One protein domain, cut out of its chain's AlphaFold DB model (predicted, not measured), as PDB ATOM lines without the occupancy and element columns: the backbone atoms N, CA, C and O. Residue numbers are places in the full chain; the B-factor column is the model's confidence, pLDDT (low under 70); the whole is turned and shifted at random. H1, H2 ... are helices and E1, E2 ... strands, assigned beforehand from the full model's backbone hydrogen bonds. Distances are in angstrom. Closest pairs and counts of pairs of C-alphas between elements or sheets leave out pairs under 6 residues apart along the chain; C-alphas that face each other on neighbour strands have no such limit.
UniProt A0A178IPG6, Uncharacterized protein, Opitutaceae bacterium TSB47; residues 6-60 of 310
ATOM      1  N   ALA A   6       3.428  -9.253 -27.042       70.38
ATOM      2  CA  ALA A   6       3.564 -10.197 -28.148       70.38
ATOM      3  C   ALA A   6       3.356 -11.662 -27.724       70.38
ATOM      4  O   ALA A   6       2.941 -12.468 -28.544       70.38
ATOM      5  N   TYR A   7       3.598 -12.005 -26.452       70.81
ATOM      6  CA  TYR A   7       3.353 -13.359 -25.942       70.81
ATOM      7  C   TYR A   7       1.865 -13.740 -25.924       70.81
ATOM      8  O   TYR A   7       1.554 -14.911 -26.104       70.81
ATOM      9  N   VAL A   8       0.971 -12.752 -25.795       73.00
ATOM     10  CA  VAL A   8      -0.498 -12.906 -25.818       73.00
ATOM     11  C   VAL A   8      -1.060 -12.514 -27.196       73.00
ATOM     12  O   VAL A   8      -2.214 -12.136 -27.352       73.00
ATOM     13  N   GLY A   9      -0.209 -12.510 -28.225       74.31
ATOM     14  CA  GLY A   9      -0.619 -12.242 -29.601       74.31
ATOM     15  C   GLY A   9      -0.874 -10.771 -29.949       74.31
ATOM     16  O   GLY A   9      -1.483 -10.462 -30.973       74.31
ATOM     17  N   ARG A  10      -0.386  -9.831 -29.132       76.44
ATOM     18  CA  ARG A  10      -0.454  -8.389 -29.424       76.44
ATOM     19  C   ARG A  10       0.940  -7.778 -29.451       76.44
ATOM     20  O   ARG A  10       1.513  -7.474 -28.410       76.44
ATOM     21  N   ALA A  11       1.519  -7.557 -30.625       74.00
ATOM     22  CA  ALA A  11       2.703  -6.706 -30.722       74.00
ATOM     23  C   ALA A  11       2.288  -5.234 -30.624       74.00
ATOM     24  O   ALA A  11       1.246  -4.840 -31.128       74.00
ATOM     25  N   ALA A  12       3.103  -4.411 -29.969       74.12
ATOM     26  CA  ALA A  12       2.846  -2.978 -29.840       74.12
ATOM     27  C   ALA A  12       4.012  -2.187 -30.439       74.12
ATOM     28  O   ALA A  12       5.170  -2.402 -30.061       74.12
ATOM     29  N   PHE A  13       3.709  -1.273 -31.358       71.69
ATOM     30  CA  PHE A  13       4.662  -0.355 -31.975       71.69
ATOM     31  C   PHE A  13       4.447   1.076 -31.462       71.69
ATOM     32  O   PHE A  13       3.381   1.418 -30.955       71.69
ATOM     33  N   GLY A  14       5.484   1.914 -31.540       75.50
ATOM     34  CA  GLY A  14       5.406   3.297 -31.055       75.50
ATOM     35  C   GLY A  14       5.462   3.451 -29.530       75.50
ATOM     36  O   GLY A  14       5.072   4.491 -29.016       75.50
ATOM     37  N   LYS A  15       5.988   2.456 -28.799       74.50
ATOM     38  CA  LYS A  15       6.065   2.448 -27.321       74.50
ATOM     39  C   LYS A  15       6.820   3.632 -26.713       74.50
ATOM     40  O   LYS A  15       6.657   3.919 -25.533       74.50
ATOM     41  N   THR A  16       7.685   4.291 -27.480       76.81
ATOM     42  CA  THR A  16       8.535   5.375 -26.983       76.81
ATOM     43  C   THR A  16       8.424   6.615 -27.851       76.81
ATOM     44  O   THR A  16       8.613   6.534 -29.061       76.81
ATOM     45  N   GLU A  17       8.216   7.763 -27.222       80.56
ATOM     46  CA  GLU A  17       8.309   9.083 -27.842       80.56
ATOM     47  C   GLU A  17       9.602   9.782 -27.427       80.56
ATOM     48  O   GLU A  17      10.220   9.459 -26.407       80.56
ATOM     49  N   ARG A  18      10.034  10.761 -28.219       76.19
ATOM     50  CA  ARG A  18      11.193  11.590 -27.897       76.19
ATOM     51  C   ARG A  18      10.700  12.828 -27.148       76.19
ATOM     52  O   ARG A  18      10.097  13.700 -27.754       76.19
ATOM     53  N   ALA A  19      10.969  12.896 -25.850       77.75
ATOM     54  CA  ALA A  19      10.531  13.981 -24.976       77.75
ATOM     55  C   ALA A  19      11.722  14.768 -24.412       77.75
ATOM     56  O   ALA A  19      12.871  14.314 -24.435       77.75
ATOM     57  N   GLU A  20      11.452  15.954 -23.877       71.06
ATOM     58  CA  GLU A  20      12.461  16.764 -23.204       71.06
ATOM     59  C   GLU A  20      12.934  16.101 -21.899       71.06
ATOM     60  O   GLU A  20      12.171  15.490 -21.137       71.06
ATOM     61  N   ARG A  21      14.241  16.160 -21.647       67.88
ATOM     62  CA  ARG A  21      14.875  15.408 -20.565       67.88
ATOM     63  C   ARG A  21      14.635  16.063 -19.195       67.88
ATOM     64  O   ARG A  21      15.423  16.888 -18.754       67.88
ATOM     65  N   LYS A  22      13.635  15.582 -18.446       65.62
ATOM     66  CA  LYS A  22      13.264  16.119 -17.114       65.62
ATOM     67  C   LYS A  22      14.228  15.815 -15.952       65.62
ATOM     68  O   LYS A  22      14.225  16.527 -14.955       65.62
ATOM     69  N   ARG A  23      15.030  14.739 -16.007       58.38
ATOM     70  CA  ARG A  23      15.934  14.343 -14.898       58.38
ATOM     71  C   ARG A  23      17.349  14.010 -15.373       58.38
ATOM     72  O   ARG A  23      17.565  13.143 -16.226       58.38
ATOM     73  N   MET A  24      18.337  14.642 -14.739       61.66
ATOM     74  CA  MET A  24      19.743  14.238 -14.831       61.66
ATOM     75  C   MET A  24      19.981  12.977 -13.994       61.66
ATOM     76  O   MET A  24      19.599  12.917 -12.819       61.66
ATOM     77  N   THR A  25      20.637  11.975 -14.579       61.31
ATOM     78  CA  THR A  25      21.002  10.740 -13.872       61.31
ATOM     79  C   THR A  25      22.052  11.039 -12.797       61.31
ATOM     80  O   THR A  25      22.971  11.829 -13.016       61.31
ATOM     81  N   ARG A  26      21.930  10.404 -11.622       57.09
ATOM     82  CA  ARG A  26      22.817  10.604 -10.452       57.09
ATOM     83  C   ARG A  26      24.326  10.574 -10.785       57.09
ATOM     84  O   ARG A  26      25.022  11.468 -10.312       57.09
ATOM     85  N   PRO A  27      24.836   9.666 -11.649       56.53
ATOM     86  CA  PRO A  27      26.256   9.645 -12.020       56.53
ATOM     87  C   PRO A  27      26.715  10.868 -12.825       56.53
ATOM     88  O   PRO A  27      27.891  11.215 -12.792       56.53
ATOM     89  N   LEU A  28      25.808  11.501 -13.577       60.78
ATOM     90  CA  LEU A  28      26.096  12.700 -14.369       60.78
ATOM     91  C   LEU A  28      26.107  13.948 -13.474       60.78
ATOM     92  O   LEU A  28      26.976  14.802 -13.612       60.78
ATOM     93  N   ARG A  29      25.184  13.987 -12.502       64.06
ATOM     94  CA  ARG A  29      25.062  15.048 -11.493       64.06
ATOM     95  C   ARG A  29      26.291  15.115 -10.580       64.06
ATOM     96  O   ARG A  29      26.813  16.189 -10.338       64.06
ATOM     97  N   GLN A  30      26.804  13.958 -10.154       68.56
ATOM     98  CA  GLN A  30      28.023  13.861  -9.337       68.56
ATOM     99  C   GLN A  30      29.314  14.240 -10.083       68.56
ATOM    100  O   GLN A  30      30.338  14.447  -9.445       68.56
ATOM    101  N   LYS A  31      29.290  14.317 -11.420       66.19
ATOM    102  CA  LYS A  31      30.453  14.673 -12.250       66.19
ATOM    103  C   LYS A  31      30.440  16.126 -12.739       66.19
ATOM    104  O   LYS A  31      31.245  16.454 -13.602       66.19
ATOM    105  N   GLY A  32      29.502  16.958 -12.268       65.56
ATOM    106  CA  GLY A  32      29.344  18.346 -12.734       65.56
ATOM    107  C   GLY A  32      29.066  18.470 -14.239       65.56
ATOM    108  O   GLY A  32      29.282  19.521 -14.830       65.56
ATOM    109  N   GLY A  33      28.645  17.383 -14.895       62.28
ATOM    110  CA  GLY A  33      28.567  17.315 -16.349       62.28
ATOM    111  C   GLY A  33      27.205  17.741 -16.881       62.28
ATOM    112  O   GLY A  33      26.190  17.129 -16.543       62.28
ATOM    113  N   PHE A  34      27.184  18.710 -17.795       58.03
ATOM    114  CA  PHE A  34      26.013  19.008 -18.618       58.03
ATOM    115  C   PHE A  34      25.767  17.879 -19.634       58.03
ATOM    116  O   PHE A  34      26.686  17.363 -20.276       58.03
ATOM    117  N   SER A  35      24.509  17.465 -19.794       58.19
ATOM    118  CA  SER A  35      24.132  16.517 -20.848       58.19
ATOM    119  C   SER A  35      24.072  17.242 -22.191       58.19
ATOM    120  O   SER A  35      23.166  18.036 -22.398       58.19
ATOM    121  N   ARG A  36      24.939  16.886 -23.148       59.44
ATOM    122  CA  ARG A  36      24.862  17.373 -24.544       59.44
ATOM    123  C   ARG A  36      23.557  17.007 -25.279       59.44
ATOM    124  O   ARG A  36      23.308  17.516 -26.360       59.44
ATOM    125  N   ARG A  37      22.746  16.084 -24.744       60.31
ATOM    126  CA  ARG A  37      21.447  15.686 -25.317       60.31
ATOM    127  C   ARG A  37      20.303  16.276 -24.486       60.31
ATOM    128  O   ARG A  37      20.164  15.887 -23.322       60.31
ATOM    129  N   CYS A  38      19.491  17.139 -25.102       61.62
ATOM    130  CA  CYS A  38      18.298  17.759 -24.498       61.62
ATOM    131  C   CYS A  38      17.050  16.856 -24.542       61.62
ATOM    132  O   CYS A  38      16.092  17.075 -23.811       61.62
ATOM    133  N   SER A  39      17.078  15.791 -25.349       72.06
ATOM    134  CA  SER A  39      15.965  14.847 -25.502       72.06
ATOM    135  C   SER A  39      16.257  13.482 -24.872       72.06
ATOM    136  O   SER A  39      17.365  12.958 -25.028       72.06
ATOM    137  N   ALA A  40      15.251  12.864 -24.261       74.12
ATOM    138  CA  ALA A  40      15.252  11.478 -23.805       74.12
ATOM    139  C   ALA A  40      14.036  10.726 -24.369       74.12
ATOM    140  O   ALA A  40      12.977  11.310 -24.576       74.12
ATOM    141  N   SER A  41      14.181   9.424 -24.612       75.69
ATOM    142  CA  SER A  41      13.041   8.576 -24.966       75.69
ATOM    143  C   SER A  41      12.190   8.334 -23.720       75.69
ATOM    144  O   SER A  41      12.711   7.863 -22.706       75.69
ATOM    145  N   ARG A  42      10.903   8.673 -23.786       73.31
ATOM    146  CA  ARG A  42       9.907   8.404 -22.748       73.31
ATOM    147  C   ARG A  42       8.951   7.334 -23.256       73.31
ATOM    148  O   ARG A  42       8.614   7.319 -24.433       73.31
ATOM    149  N   GLU A  43       8.546   6.430 -22.378       75.69
ATOM    150  CA  GLU A  43       7.524   5.429 -22.686       75.69
ATOM    151  C   GLU A  43       6.159   6.128 -22.803       75.69
ATOM    152  O   GLU A  43       5.787   6.898 -21.911       75.69
ATOM    153  N   ARG A  44       5.459   5.925 -23.925       77.19
ATOM    154  CA  ARG A  44       4.113   6.468 -24.153       77.19
ATOM    155  C   ARG A  44       3.086   5.662 -23.353       77.19
ATOM    156  O   ARG A  44       3.309   4.461 -23.166       77.19
ATOM    157  N   PRO A  45       1.970   6.277 -22.921       77.31
ATOM    158  CA  PRO A  45       0.842   5.558 -22.333       77.31
ATOM    159  C   PRO A  45       0.370   4.416 -23.243       77.31
ATOM    160  O   PRO A  45       0.464   4.528 -24.470       77.31
ATOM    161  N   ALA A  46      -0.095   3.315 -22.649       70.00
ATOM    162  CA  ALA A  46      -0.436   2.092 -23.376       70.00
ATOM    163  C   ALA A  46      -1.593   2.295 -24.370       70.00
ATOM    164  O   ALA A  46      -1.656   1.606 -25.385       70.00
ATOM    165  N   GLU A  47      -2.449   3.288 -24.124       75.88
ATOM    166  CA  GLU A  47      -3.576   3.671 -24.978       75.88
ATOM    167  C   GLU A  47      -3.118   4.246 -26.328       75.88
ATOM    168  O   GLU A  47      -3.867   4.240 -27.299       75.88
ATOM    169  N   GLN A  48      -1.878   4.741 -26.405       76.00
ATOM    170  CA  GLN A  48      -1.302   5.340 -27.613       76.00
ATOM    171  C   GLN A  48      -0.424   4.362 -28.406       76.00
ATOM    172  O   GLN A  48       0.308   4.770 -29.314       76.00
ATOM    173  N   TRP A  49      -0.420   3.084 -28.024       81.94
ATOM    174  CA  TRP A  49       0.364   2.061 -28.702       81.94
ATOM    175  C   TRP A  49      -0.379   1.558 -29.932       81.94
ATOM    176  O   TRP A  49      -1.570   1.269 -29.886       81.94
ATOM    177  N   ILE A  50       0.348   1.393 -31.034       78.56
ATOM    178  CA  ILE A  50      -0.215   0.796 -32.244       78.56
ATOM    179  C   ILE A  50      -0.143  -0.720 -32.077       78.56
ATOM    180  O   ILE A  50       0.952  -1.289 -32.068       78.56
ATOM    181  N   GLY A  51      -1.297  -1.359 -31.892       76.94
ATOM    182  CA  GLY A  51      -1.420  -2.809 -31.767       76.94
ATOM    183  C   GLY A  51      -1.365  -3.507 -33.126       76.94
ATOM    184  O   GLY A  51      -2.089  -3.138 -34.042       76.94
ATOM    185  N   ILE A  52      -0.526  -4.532 -33.245       78.06
ATOM    186  CA  ILE A  52      -0.448  -5.444 -34.390       78.06
ATOM    187  C   ILE A  52      -0.767  -6.844 -33.868       78.06
ATOM    188  O   ILE A  52      -0.150  -7.299 -32.899       78.06
ATOM    189  N   ALA A  53      -1.728  -7.523 -34.493       77.50
ATOM    190  CA  ALA A  53      -2.050  -8.907 -34.168       77.50
ATOM    191  C   ALA A  53      -0.895  -9.828 -34.590       77.50
ATOM    192  O   ALA A  53      -0.398  -9.752 -35.712       77.50
ATOM    193  N   VAL A  54      -0.447 -10.678 -33.672       79.94
ATOM    194  CA  VAL A  54       0.635 -11.653 -33.871       79.94
ATOM    195  C   VAL A  54       0.151 -12.996 -33.317       79.94
ATOM    196  O   VAL A  54      -0.662 -12.991 -32.397       79.94
ATOM    197  N   PRO A  55       0.603 -14.152 -33.829       78.25
ATOM    198  CA  PRO A  55       0.261 -15.437 -33.226       78.25
ATOM    199  C   PRO A  55       0.628 -15.475 -31.735       78.25
ATOM    200  O   PRO A  55       1.770 -15.185 -31.365       78.25
ATOM    201  N   ALA A  56      -0.346 -15.794 -30.881       77.75
ATOM    202  CA  ALA A  56      -0.134 -15.915 -29.444       77.75
ATOM    203  C   ALA A  56       0.689 -17.172 -29.131       77.75
ATOM    204  O   ALA A  56       0.478 -18.228 -29.722       77.75
ATOM    205  N   LEU A  57       1.640 -17.045 -28.205       76.25
ATOM    206  CA  LEU A  57       2.450 -18.167 -27.720       76.25
ATOM    207  C   LEU A  57       1.901 -18.739 -26.409       76.25
ATOM    208  O   LEU A  57       2.244 -19.863 -26.053       76.25
ATOM    209  N   VAL A  58       1.130 -17.941 -25.665       78.50
ATOM    210  CA  VAL A  58       0.607 -18.253 -24.332       78.50
ATOM    211  C   VAL A  58      -0.780 -17.627 -24.187       78.50
ATOM    212  O   VAL A  58      -1.006 -16.513 -24.671       78.50
ATOM    213  N   ASP A  59      -1.677 -18.310 -23.480       79.56
ATOM    214  CA  ASP A  59      -3.023 -17.818 -23.195       79.56
ATOM    215  C   ASP A  59      -3.007 -16.605 -22.241       79.56
ATOM    216  O   ASP A  59      -2.208 -16.506 -21.302       79.56
ATOM    217  N   GLU A  60      -3.936 -15.671 -22.453       73.38
ATOM    218  CA  GLU A  60      -4.110 -14.450 -21.652       73.38
ATOM    219  C   GLU A  60      -4.215 -14.688 -20.124       73.38
ATOM    220  O   GLU A  60      -3.516 -13.997 -19.369       73.38
TER     221      GLU A  60
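This is residues 6 to 60 of the 310 residues of an uncharacterized protein of Opitutaceae bacterium TSB47 (UniProt A0A178IPG6). The printed part is a long, thin ribbon folded back on itself: two small two-stranded sheets, E1 with E4 and E2 with E3, follow one another along a rod, with no packed core. The chain goes out through E1 and E2, turns in a loose loop that holds the short helix H1, and comes back through E3 and E4; of that loop, residues 26 to 32 stick out free at the far end, while both ends of the printed part lie at the other. The printed part has 55 residues, with four named strands and one named helix in the order E1, E2, H1, E3, E4, and each sheet is antiparallel. The class is mostly strand, but just 22 residues, under half, are in named elements. The whole is extended, with a radius of gyration of the C-alphas of 17.0 A, and the C-alphas span 49 by 19 by 15 A along their three main axes.

Start at residues 10 to 13, which are E1, and look for their neighbour E4, residues 50 to 53. The two strands are antiparallel, with 146 degrees between their N-to-C directions. Among the C-alphas that face each other are those of Ala 12 and Gly 51, 4.7 A apart. Look then at N 11 and O 52, and at N 52 and O 11: each pair is within hydrogen-bond range at 2.8 A. From E1 the chain runs on into E2, residues 16 to 20, across a break of 2 residues, at 33 degrees. E1 and E2 are apart. Beside E2 you find its neighbour E3, residues 39 to 43, antiparallel to it with 140 degrees between their directions. Here the C-alphas of Thr 16 and Glu 43 face each other at 4.4 A, and those of Glu 20 and Ser 39 at 4.6 A. The backbone pairs N 17 and O 42, at 2.9 A, and N 40 and O 19, at 2.8 A, are within hydrogen-bond range. E1 and E3 are apart, and so are E2 and E4, and E3 and E4. Beyond E2, look for H1, residues 26 to 29, which is apart from E1 and from E4. Residues 26 to 32, of which 26 to 29 belong to H1, stand free. H1 is too short for any pair of O i and N i+4 inside it; its one pair of O i and N i+3 is within range.

Find C-alpha 10 at (-0.454, -8.389, -29.424); from there E1 runs 9.9 A to C-alpha 13. E2 goes from Thr 16 to Glu 20 over 12.6 A. H1 begins at C-alpha 26, at (22.817, 10.604, -10.452), and reaches C-alpha 29 after 5.1 A. On the way back, E3 goes from Ser 39 to Glu 43 over 13.0 A. E4 then runs 10.1 A from Ile 50 to Ala 53, where you find its last C-alpha at (-2.050, -8.907, -34.168).

The two C-alphas farthest apart are those of Gly 32 and Asp 59, 49.6 A, whereas the C-alphas of Ala 6 and Glu 60, the first and last printed, are 10.9 A apart. The printed part has no cut. The links from E1 to E2 and from E2 to H1 are tight; those from H1 to E3, with 9 residues, and from E3 to E4, with 6, are short. Look in the B-factor column for the model's confidence: the mean pLDDT of the printed part is 71.2, and residues 21 to 38 are under 70. H1 lies in that stretch, with a mean of 60.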